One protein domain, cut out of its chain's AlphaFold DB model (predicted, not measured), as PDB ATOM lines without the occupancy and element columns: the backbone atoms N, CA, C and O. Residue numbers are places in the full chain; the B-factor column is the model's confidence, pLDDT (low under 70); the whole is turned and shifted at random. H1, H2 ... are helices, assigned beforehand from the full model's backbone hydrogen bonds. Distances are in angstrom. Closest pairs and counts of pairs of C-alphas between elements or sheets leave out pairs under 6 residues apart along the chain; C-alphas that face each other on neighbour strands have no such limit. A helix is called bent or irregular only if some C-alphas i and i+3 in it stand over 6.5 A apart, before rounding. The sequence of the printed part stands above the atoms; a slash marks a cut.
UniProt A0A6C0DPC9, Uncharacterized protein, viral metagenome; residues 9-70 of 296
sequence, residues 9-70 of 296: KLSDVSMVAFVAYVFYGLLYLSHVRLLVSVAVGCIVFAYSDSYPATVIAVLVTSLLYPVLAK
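What this domain is: This is residues 9 to 70 of the 296 residues of an uncharacterized protein of viral metagenome (UniProt A0A6C0DPC9). Three helices make an up-and-down bundle, each running against the one before it, and the packing is uneven: H2 and H3 pack on each other as a crossed hairpin, while H1 spans one side of that pair. H1 meets H3 with residues 10 to 18 and H2 with residues 22 to 26, and residues 27 to 32, at the turn into H2, stick out. The printed part has 62 residues with three named helices, H1, H2 and H3 in that order, no named strand, and the class all helix. It is compact, with a radius of gyration of the C-alphas of 11.5 A, and only just elongated, with spans of 36 by 24 by 15 A.

How they stand to each other: Start with H1, residues 9 to 28, and go on to H2, residues 31 to 48. They form a helical hairpin and touch through residues 22 to 26 and 31 to 34 alone, at a shallow tilt of 22 degrees, opposite ways; their closest C-alphas, of Gly 25 and Leu 34, are 6.0 A apart. Next comes H3, residues 51 to 68, which forms a helical hairpin with H2 at a steep tilt of 41 degrees, opposite ways; here the closest C-alphas, of Gly 41 and Val 58, are 5.3 A apart. Look back to H1: its residues 10 to 18 alone touch residues 51 to 55 of H3, the same way, at a shallow tilt of 33 degrees, only just short of steep, and the closest C-alphas, of Ser 14 and Pro 52, are 6.0 A apart. In H1 and H2 every O i to N i+4 pair is within hydrogen-bond range; in H3, 12 of 14 are.

Where its parts are: Find C-alpha 9 at (41.463, 53.176, -21.690); from there H1 runs 28.6 A to C-alpha 28. H2 runs 25.7 A from C-alpha 31 at (29.989, 37.057, -45.395). H3 runs 24.6 A to C-alpha 68 at (33.676, 50.812, -54.464), with a kink of 30 degrees near residue 62; it is only just irregular, with C-alphas 63 and 66 6.7 A apart.

The domain as a whole: The C-alphas of Lys 9 and Lys 70, the two farthest apart, are 38.1 A apart. The printed part has no cut, and both links are tight. The mean pLDDT of the printed part is 86.2, and residue 70 is under 70.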
ATOM      1  N   LYS A   9      42.931  53.250 -21.767       84.75
ATOM      2  CA  LYS A   9      41.463  53.176 -21.690       84.75
ATOM      3  C   LYS A   9      40.787  53.168 -23.066       84.75
ATOM      4  O   LYS A   9      39.733  52.562 -23.222       84.75
ATOM      5  N   LEU A  10      41.374  53.838 -24.060       82.81
ATOM      6  CA  LEU A  10      40.838  53.864 -25.421       82.81
ATOM      7  C   LEU A  10      41.115  52.545 -26.161       82.81
ATOM      8  O   LEU A  10      40.291  52.120 -26.968       82.81
ATOM      9  N   SER A  11      42.236  51.882 -25.853       81.94
ATOM     10  CA  SER A  11      42.563  50.555 -26.389       81.94
ATOM     11  C   SER A  11      41.488  49.535 -26.006       81.94
ATOM     12  O   SER A  11      40.902  48.914 -26.896       81.94
ATOM     13  N   ASP A  12      41.154  49.436 -24.717       85.50
ATOM     14  CA  ASP A  12      40.160  48.481 -24.205       85.50
ATOM     15  C   ASP A  12      38.772  48.713 -24.831       85.50
ATOM     16  O   ASP A  12      38.130  47.778 -25.314       85.50
ATOM     17  N   VAL A  13      38.334  49.977 -24.919       88.62
ATOM     18  CA  VAL A  13      37.068  50.347 -25.578       88.62
ATOM     19  C   VAL A  13      37.080  49.974 -27.067       88.62
ATOM     20  O   VAL A  13      36.081  49.461 -27.576       88.62
ATOM     21  N   SER A  14      38.202  50.176 -27.768       83.25
ATOM     22  CA  SER A  14      38.323  49.817 -29.188       83.25
ATOM     23  C   SER A  14      38.250  48.303 -29.427       83.25
ATOM     24  O   SER A  14      37.642  47.872 -30.407       83.25
ATOM     25  N   MET A  15      38.783  47.493 -28.505       84.06
ATOM     26  CA  MET A  15      38.718  46.031 -28.576       84.06
ATOM     27  C   MET A  15      37.277  45.526 -28.411       84.06
ATOM     28  O   MET A  15      36.815  44.721 -29.220       84.06
ATOM     29  N   VAL A  16      36.538  46.041 -27.421       90.38
ATOM     30  CA  VAL A  16      35.120  45.688 -27.216       90.38
ATOM     31  C   VAL A  16      34.274  46.087 -28.431       90.38
ATOM     32  O   VAL A  16      33.466  45.289 -28.910       90.38
ATOM     33  N   ALA A  17      34.501  47.284 -28.983       84.69
ATOM     34  CA  ALA A  17      33.817  47.746 -30.191       84.69
ATOM     35  C   ALA A  17      34.130  46.873 -31.422       84.69
ATOM     36  O   ALA A  17      33.228  46.585 -32.210       84.69
ATOM     37  N   PHE A  18      35.376  46.410 -31.574       84.12
ATOM     38  CA  PHE A  18      35.765  45.509 -32.662       84.12
ATOM     39  C   PHE A  18      35.079  44.142 -32.555       84.12
ATOM     40  O   PHE A  18      34.508  43.671 -33.538       84.12
ATOM     41  N   VAL A  19      35.064  43.530 -31.366       87.69
ATOM     42  CA  VAL A  19      34.376  42.246 -31.141       87.69
ATOM     43  C   VAL A  19      32.878  42.379 -31.436       87.69
ATOM     44  O   VAL A  19      32.329  41.577 -32.192       87.69
ATOM     45  N   ALA A  20      32.228  43.435 -30.934       87.50
ATOM     46  CA  ALA A  20      30.822  43.713 -31.227       87.50
ATOM     47  C   ALA A  20      30.561  43.914 -32.733       87.50
ATOM     48  O   ALA A  20      29.580  43.389 -33.262       87.50
ATOM     49  N   TYR A  21      31.453  44.613 -33.444       85.31
ATOM     50  CA  TYR A  21      31.370  44.794 -34.895       85.31
ATOM     51  C   TYR A  21      31.516  43.468 -35.664       85.31
ATOM     52  O   TYR A  21      30.768  43.243 -36.614       85.31
ATOM     53  N   VAL A  22      32.419  42.570 -35.253       83.19
ATOM     54  CA  VAL A  22      32.581  41.245 -35.884       83.19
ATOM     55  C   VAL A  22      31.336  40.377 -35.677       83.19
ATOM     56  O   VAL A  22      30.840  39.800 -36.646       83.19
ATOM     57  N   PHE A  23      30.772  40.335 -34.464       85.62
ATOM     58  CA  PHE A  23      29.519  39.615 -34.193       85.62
ATOM     59  C   PHE A  23      28.325  40.197 -34.962       85.62
ATOM     60  O   PHE A  23      27.559  39.450 -35.573       85.62
ATOM     61  N   TYR A  24      28.184  41.524 -34.998       85.44
ATOM     62  CA  TYR A  24      27.157  42.187 -35.803       85.44
ATOM     63  C   TYR A  24      27.337  41.893 -37.301       85.44
ATOM     64  O   TYR A  24      26.372  41.595 -38.006       85.44
ATOM     65  N   GLY A  25      28.585  41.911 -37.777       80.25
ATOM     66  CA  GLY A  25      28.950  41.546 -39.139       80.25
ATOM     67  C   GLY A  25      28.554  40.115 -39.497       80.25
ATOM     68  O   GLY A  25      28.004  39.906 -40.575       80.25
ATOM     69  N   LEU A  26      28.801  39.146 -38.608       80.69
ATOM     70  CA  LEU A  26      28.469  37.732 -38.828       80.69
ATOM     71  C   LEU A  26      26.960  37.498 -38.981       80.69
ATOM     72  O   LEU A  26      26.555  36.649 -39.770       80.69
ATOM     73  N   LEU A  27      26.137  38.246 -38.240       82.12
ATOM     74  CA  LEU A  27      24.683  38.062 -38.225       82.12
ATOM     75  C   LEU A  27      23.946  38.884 -39.296       82.12
ATOM     76  O   LEU A  27      22.936  38.419 -39.820       82.12
ATOM     77  N   TYR A  28      24.423  40.092 -39.625       79.31
ATOM     78  CA  TYR A  28      23.693  41.043 -40.481       79.31
ATOM     79  C   TYR A  28      24.378  41.396 -41.809       79.31
ATOM     80  O   TYR A  28      23.704  41.883 -42.723       79.31
ATOM     81  N   LEU A  29      25.691  41.198 -41.958       77.19
ATOM     82  CA  LEU A  29      26.386  41.491 -43.214       77.19
ATOM     83  C   LEU A  29      26.568  40.222 -44.051       77.19
ATOM     84  O   LEU A  29      26.790  39.124 -43.556       77.19
ATOM     85  N   SER A  30      26.545  40.389 -45.374       80.50
ATOM     86  CA  SER A  30      26.992  39.332 -46.282       80.50
ATOM     87  C   SER A  30      28.440  38.952 -45.956       80.50
ATOM     88  O   SER A  30      29.311  39.824 -45.967       80.50
ATOM     89  N   HIS A  31      28.689  37.657 -45.731       81.38
ATOM     90  CA  HIS A  31      29.989  37.057 -45.395       81.38
ATOM     91  C   HIS A  31      31.177  37.626 -46.198       81.38
ATOM     92  O   HIS A  31      32.251  37.859 -45.647       81.38
ATOM     93  N   VAL A  32      30.975  37.930 -47.487       81.25
ATOM     94  CA  VAL A  32      31.993  38.520 -48.376       81.25
ATOM     95  C   VAL A  32      32.471  39.896 -47.886       81.25
ATOM     96  O   VAL A  32      33.663  40.192 -47.942       81.25
ATOM     97  N   ARG A  33      31.564  40.739 -47.370       82.56
ATOM     98  CA  ARG A  33      31.906  42.068 -46.823       82.56
ATOM     99  C   ARG A  33      32.734  41.948 -45.551       82.56
ATOM    100  O   ARG A  33      33.693  42.696 -45.376       82.56
ATOM    101  N   LEU A  34      32.368  40.998 -44.688       83.94
ATOM    102  CA  LEU A  34      33.079  40.729 -43.445       83.94
ATOM    103  C   LEU A  34      34.519  40.314 -43.748       83.94
ATOM    104  O   LEU A  34      35.440  40.975 -43.273       83.94
ATOM    105  N   LEU A  35      34.698  39.304 -44.608       86.12
ATOM    106  CA  LEU A  35      36.005  38.761 -44.988       86.12
ATOM    107  C   LEU A  35      36.935  39.854 -45.545       86.12
ATOM    108  O   LEU A  35      38.062  39.992 -45.074       86.12
ATOM    109  N   VAL A  36      36.444  40.696 -46.464       87.69
ATOM    110  CA  VAL A  36      37.221  41.830 -46.999       87.69
ATOM    111  C   VAL A  36      37.578  42.844 -45.904       87.69
ATOM    112  O   VAL A  36      38.720  43.299 -45.848       87.69
ATOM    113  N   SER A  37      36.643  43.183 -45.008       88.88
ATOM    114  CA  SER A  37      36.914  44.137 -43.921       88.88
ATOM    115  C   SER A  37      37.939  43.611 -42.907       88.88
ATOM    116  O   SER A  37      38.810  44.366 -42.480       88.88
ATOM    117  N   VAL A  38      37.899  42.312 -42.585       88.12
ATOM    118  CA  VAL A  38      38.871  41.658 -41.694       88.12
ATOM    119  C   VAL A  38      40.245  41.581 -42.352       88.12
ATOM    120  O   VAL A  38      41.229  41.932 -41.710       88.12
ATOM    121  N   ALA A  39      40.329  41.221 -43.637       92.38
ATOM    122  CA  ALA A  39      41.599  41.183 -44.366       92.38
ATOM    123  C   ALA A  39      42.306  42.552 -44.374       92.38
ATOM    124  O   ALA A  39      43.499  42.632 -44.078       92.38
ATOM    125  N   VAL A  40      41.570  43.640 -44.635       93.25
ATOM    126  CA  VAL A  40      42.124  45.006 -44.570       93.25
ATOM    127  C   VAL A  40      42.503  45.390 -43.135       93.25
ATOM    128  O   VAL A  40      43.554  45.995 -42.932       93.25
ATOM    129  N   GLY A  41      41.712  44.984 -42.137       91.00
ATOM    130  CA  GLY A  41      42.057  45.146 -40.722       91.00
ATOM    131  C   GLY A  41      43.393  44.491 -40.360       91.00
ATOM    132  O   GLY A  41      44.264  45.158 -39.810       91.00
ATOM    133  N   CYS A  42      43.599  43.228 -40.738       91.25
ATOM    134  CA  CYS A  42      44.853  42.509 -40.491       91.25
ATOM    135  C   CYS A  42      46.066  43.193 -41.145       91.25
ATOM    136  O   CYS A  42      47.118  43.295 -40.516       91.25
ATOM    137  N   ILE A  43      45.919  43.704 -42.374       93.38
ATOM    138  CA  ILE A  43      46.989  44.438 -43.072       93.38
ATOM    139  C   ILE A  43      47.332  45.737 -42.329       93.38
ATOM    140  O   ILE A  43      48.506  46.019 -42.097       93.38
ATOM    141  N   VAL A  44      46.331  46.525 -41.923       94.19
ATOM    142  CA  VAL A  44      46.568  47.790 -41.201       94.19
ATOM    143  C   VAL A  44      47.148  47.543 -39.808       94.19
ATOM    144  O   VAL A  44      48.032  48.289 -39.382       94.19
ATOM    145  N   PHE A  45      46.713  46.486 -39.123       92.50
ATOM    146  CA  PHE A  45      47.269  46.080 -37.835       92.50
ATOM    147  C   PHE A  45      48.768  45.782 -37.947       92.50
ATOM    148  O   PHE A  45      49.559  46.405 -37.244       92.50
ATOM    149  N   ALA A  46      49.161  44.945 -38.916       92.81
ATOM    150  CA  ALA A  46      50.552  44.552 -39.156       92.81
ATOM    151  C   ALA A  46      51.501  45.712 -39.535       92.81
ATOM    152  O   ALA A  46      52.716  45.555 -39.446       92.81
ATOM    153  N   TYR A  47      50.969  46.859 -39.972       94.56
ATOM    154  CA  TYR A  47      51.758  48.051 -40.316       94.56
ATOM    155  C   TYR A  47      51.777  49.140 -39.240       94.56
ATOM    156  O   TYR A  47      52.639  50.019 -39.292       94.56
ATOM    157  N   SER A  48      50.801  49.156 -38.328       89.81
ATOM    158  CA  SER A  48      50.587  50.289 -37.416       89.81
ATOM    159  C   SER A  48      50.759  49.961 -35.936       89.81
ATOM    160  O   SER A  48      50.831  50.904 -35.146       89.81
ATOM    161  N   ASP A  49      50.776  48.674 -35.558       89.25
ATOM    162  CA  ASP A  49      50.794  48.175 -34.169       89.25
ATOM    163  C   ASP A  49      49.749  48.854 -33.253       89.25
ATOM    164  O   ASP A  49      49.880  48.915 -32.029       89.25
ATOM    165  N   SER A  50      48.688  49.402 -33.855       86.94
ATOM    166  CA  SER A  50      47.757  50.322 -33.212       86.94
ATOM    167  C   SER A  50      46.319  49.880 -33.460       86.94
ATOM    168  O   SER A  50      45.722  50.118 -34.517       86.94
ATOM    169  N   TYR A  51      45.739  49.244 -32.440       84.50
ATOM    170  CA  TYR A  51      44.327  48.859 -32.393       84.50
ATOM    171  C   TYR A  51      43.359  49.973 -32.840       84.50
ATOM    172  O   TYR A  51      42.551  49.708 -33.732       84.50
ATOM    173  N   PRO A  52      43.435  51.228 -32.340       86.00
ATOM    174  CA  PRO A  52      42.510  52.274 -32.782       86.00
ATOM    175  C   PRO A  52      42.662  52.629 -34.271       86.00
ATOM    176  O   PRO A  52      41.653  52.867 -34.933       86.00
ATOM    177  N   ALA A  53      43.879  52.605 -34.832       85.88
ATOM    178  CA  ALA A  53      44.083  52.828 -36.268       85.88
ATOM    179  C   ALA A  53      43.455  51.702 -37.110       85.88
ATOM    180  O   ALA A  53      42.793  51.967 -38.116       85.88
ATOM    181  N   THR A  54      43.590  50.457 -36.647       89.75
ATOM    182  CA  THR A  54      42.974  49.275 -37.265       89.75
ATOM    183  C   THR A  54      41.448  49.373 -37.272       89.75
ATOM    184  O   THR A  54      40.829  49.215 -38.324       89.75
ATOM    185  N   VAL A  55      40.824  49.693 -36.133       89.00
ATOM    186  CA  VAL A  55      39.356  49.801 -36.022       89.00
ATOM    187  C   VAL A  55      38.803  50.909 -36.926       89.00
ATOM    188  O   VAL A  55      37.804  50.692 -37.616       89.00
ATOM    189  N   ILE A  56      39.476  52.065 -36.993       89.50
ATOM    190  CA  ILE A  56      39.105  53.152 -37.914       89.50
ATOM    191  C   ILE A  56      39.204  52.681 -39.371       89.50
ATOM    192  O   ILE A  56      38.270  52.903 -40.143       89.50
ATOM    193  N   ALA A  57      40.281  51.990 -39.756       90.69
ATOM    194  CA  ALA A  57      40.441  51.493 -41.121       90.69
ATOM    195  C   ALA A  57      39.381  50.448 -41.507       90.69
ATOM    196  O   ALA A  57      38.856  50.500 -42.622       90.69
ATOM    197  N   VAL A  58      39.014  49.543 -40.591       90.81
ATOM    198  CA  VAL A  58      37.945  48.549 -40.801       90.81
ATOM    199  C   VAL A  58      36.592  49.240 -41.002       90.81
ATOM    200  O   VAL A  58      35.890  48.931 -41.967       90.81
ATOM    201  N   LEU A  59      36.250  50.219 -40.154       88.19
ATOM    202  CA  LEU A  59      35.018  51.007 -40.277       88.19
ATOM    203  C   LEU A  59      34.956  51.800 -41.588       88.19
ATOM    204  O   LEU A  59      33.956  51.716 -42.306       88.19
ATOM    205  N   VAL A  60      36.026  52.526 -41.931       92.38
ATOM    206  CA  VAL A  60      36.113  53.290 -43.185       92.38
ATOM    207  C   VAL A  60      35.977  52.353 -44.382       92.38
ATOM    208  O   VAL A  60      35.165  52.619 -45.262       92.38
ATOM    209  N   THR A  61      36.698  51.229 -44.396       90.12
ATOM    210  CA  THR A  61      36.618  50.235 -45.480       90.12
ATOM    211  C   THR A  61      35.211  49.652 -45.612       90.12
ATOM    212  O   THR A  61      34.715  49.531 -46.729       90.12
ATOM    213  N   SER A  62      34.535  49.343 -44.500       87.75
ATOM    214  CA  SER A  62      33.152  48.835 -44.503       87.75
ATOM    215  C   SER A  62      32.164  49.845 -45.097       87.75
ATOM    216  O   SER A  62      31.280  49.478 -45.874       87.75
ATOM    217  N   LEU A  63      32.356  51.132 -44.791       87.88
ATOM    218  CA  LEU A  63      31.522  52.231 -45.280       87.88
ATOM    219  C   LEU A  63      31.819  52.572 -46.755       87.88
ATOM    220  O   LEU A  63      30.899  52.870 -47.518       87.88
ATOM    221  N   LEU A  64      33.080  52.457 -47.188       89.56
ATOM    222  CA  LEU A  64      33.497  52.646 -48.583       89.56
ATOM    223  C   LEU A  64      33.156  51.450 -49.483       89.56
ATOM    224  O   LEU A  64      32.897  51.643 -50.671       89.56
ATOM    225  N   TYR A  65      33.115  50.225 -48.953       85.38
ATOM    226  CA  TYR A  65      32.833  49.006 -49.719       85.38
ATOM    227  C   TYR A  65      31.578  49.098 -50.615       85.38
ATOM    228  O   TYR A  65      31.695  48.819 -51.808       85.38
ATOM    229  N   PRO A  66      30.384  49.528 -50.146       81.44
ATOM    230  CA  PRO A  66      29.207  49.680 -51.010       81.44
ATOM    231  C   PRO A  66      29.331  50.801 -52.058       81.44
ATOM    232  O   PRO A  66      28.512  50.857 -52.977       81.44
ATOM    233  N   VAL A  67      30.322  51.690 -51.945       85.75
ATOM    234  CA  VAL A  67      30.651  52.696 -52.965       85.75
ATOM    235  C   VAL A  67      31.592  52.091 -54.011       85.75
ATOM    236  O   VAL A  67      31.288  52.156 -55.201       85.75
ATOM    237  N   LEU A  68      32.673  51.427 -53.581       82.25
ATOM    238  CA  LEU A  68      33.676  50.812 -54.464       82.25
ATOM    239  C   LEU A  68      33.197  49.520 -55.150       82.25
ATOM    240  O   LEU A  68      33.696  49.181 -56.217       82.25
ATOM    241  N   ALA A  69      32.214  48.808 -54.593       72.44
ATOM    242  CA  ALA A  69      31.665  47.591 -55.197       72.44
ATOM    243  C   ALA A  69      30.712  47.860 -56.384       72.44
ATOM    244  O   ALA A  69      30.421  46.946 -57.152       72.44
ATOM    245  N   LYS A  70      30.230  49.103 -56.564       69.31
ATOM    246  CA  LYS A  70      29.320  49.486 -57.664       69.31
ATOM    247  C   LYS A  70      29.885  49.256 -59.080       69.31
ATOM    248  O   LYS A  70      29.148  48.688 -59.883       69.31
TER     249      LYS A  70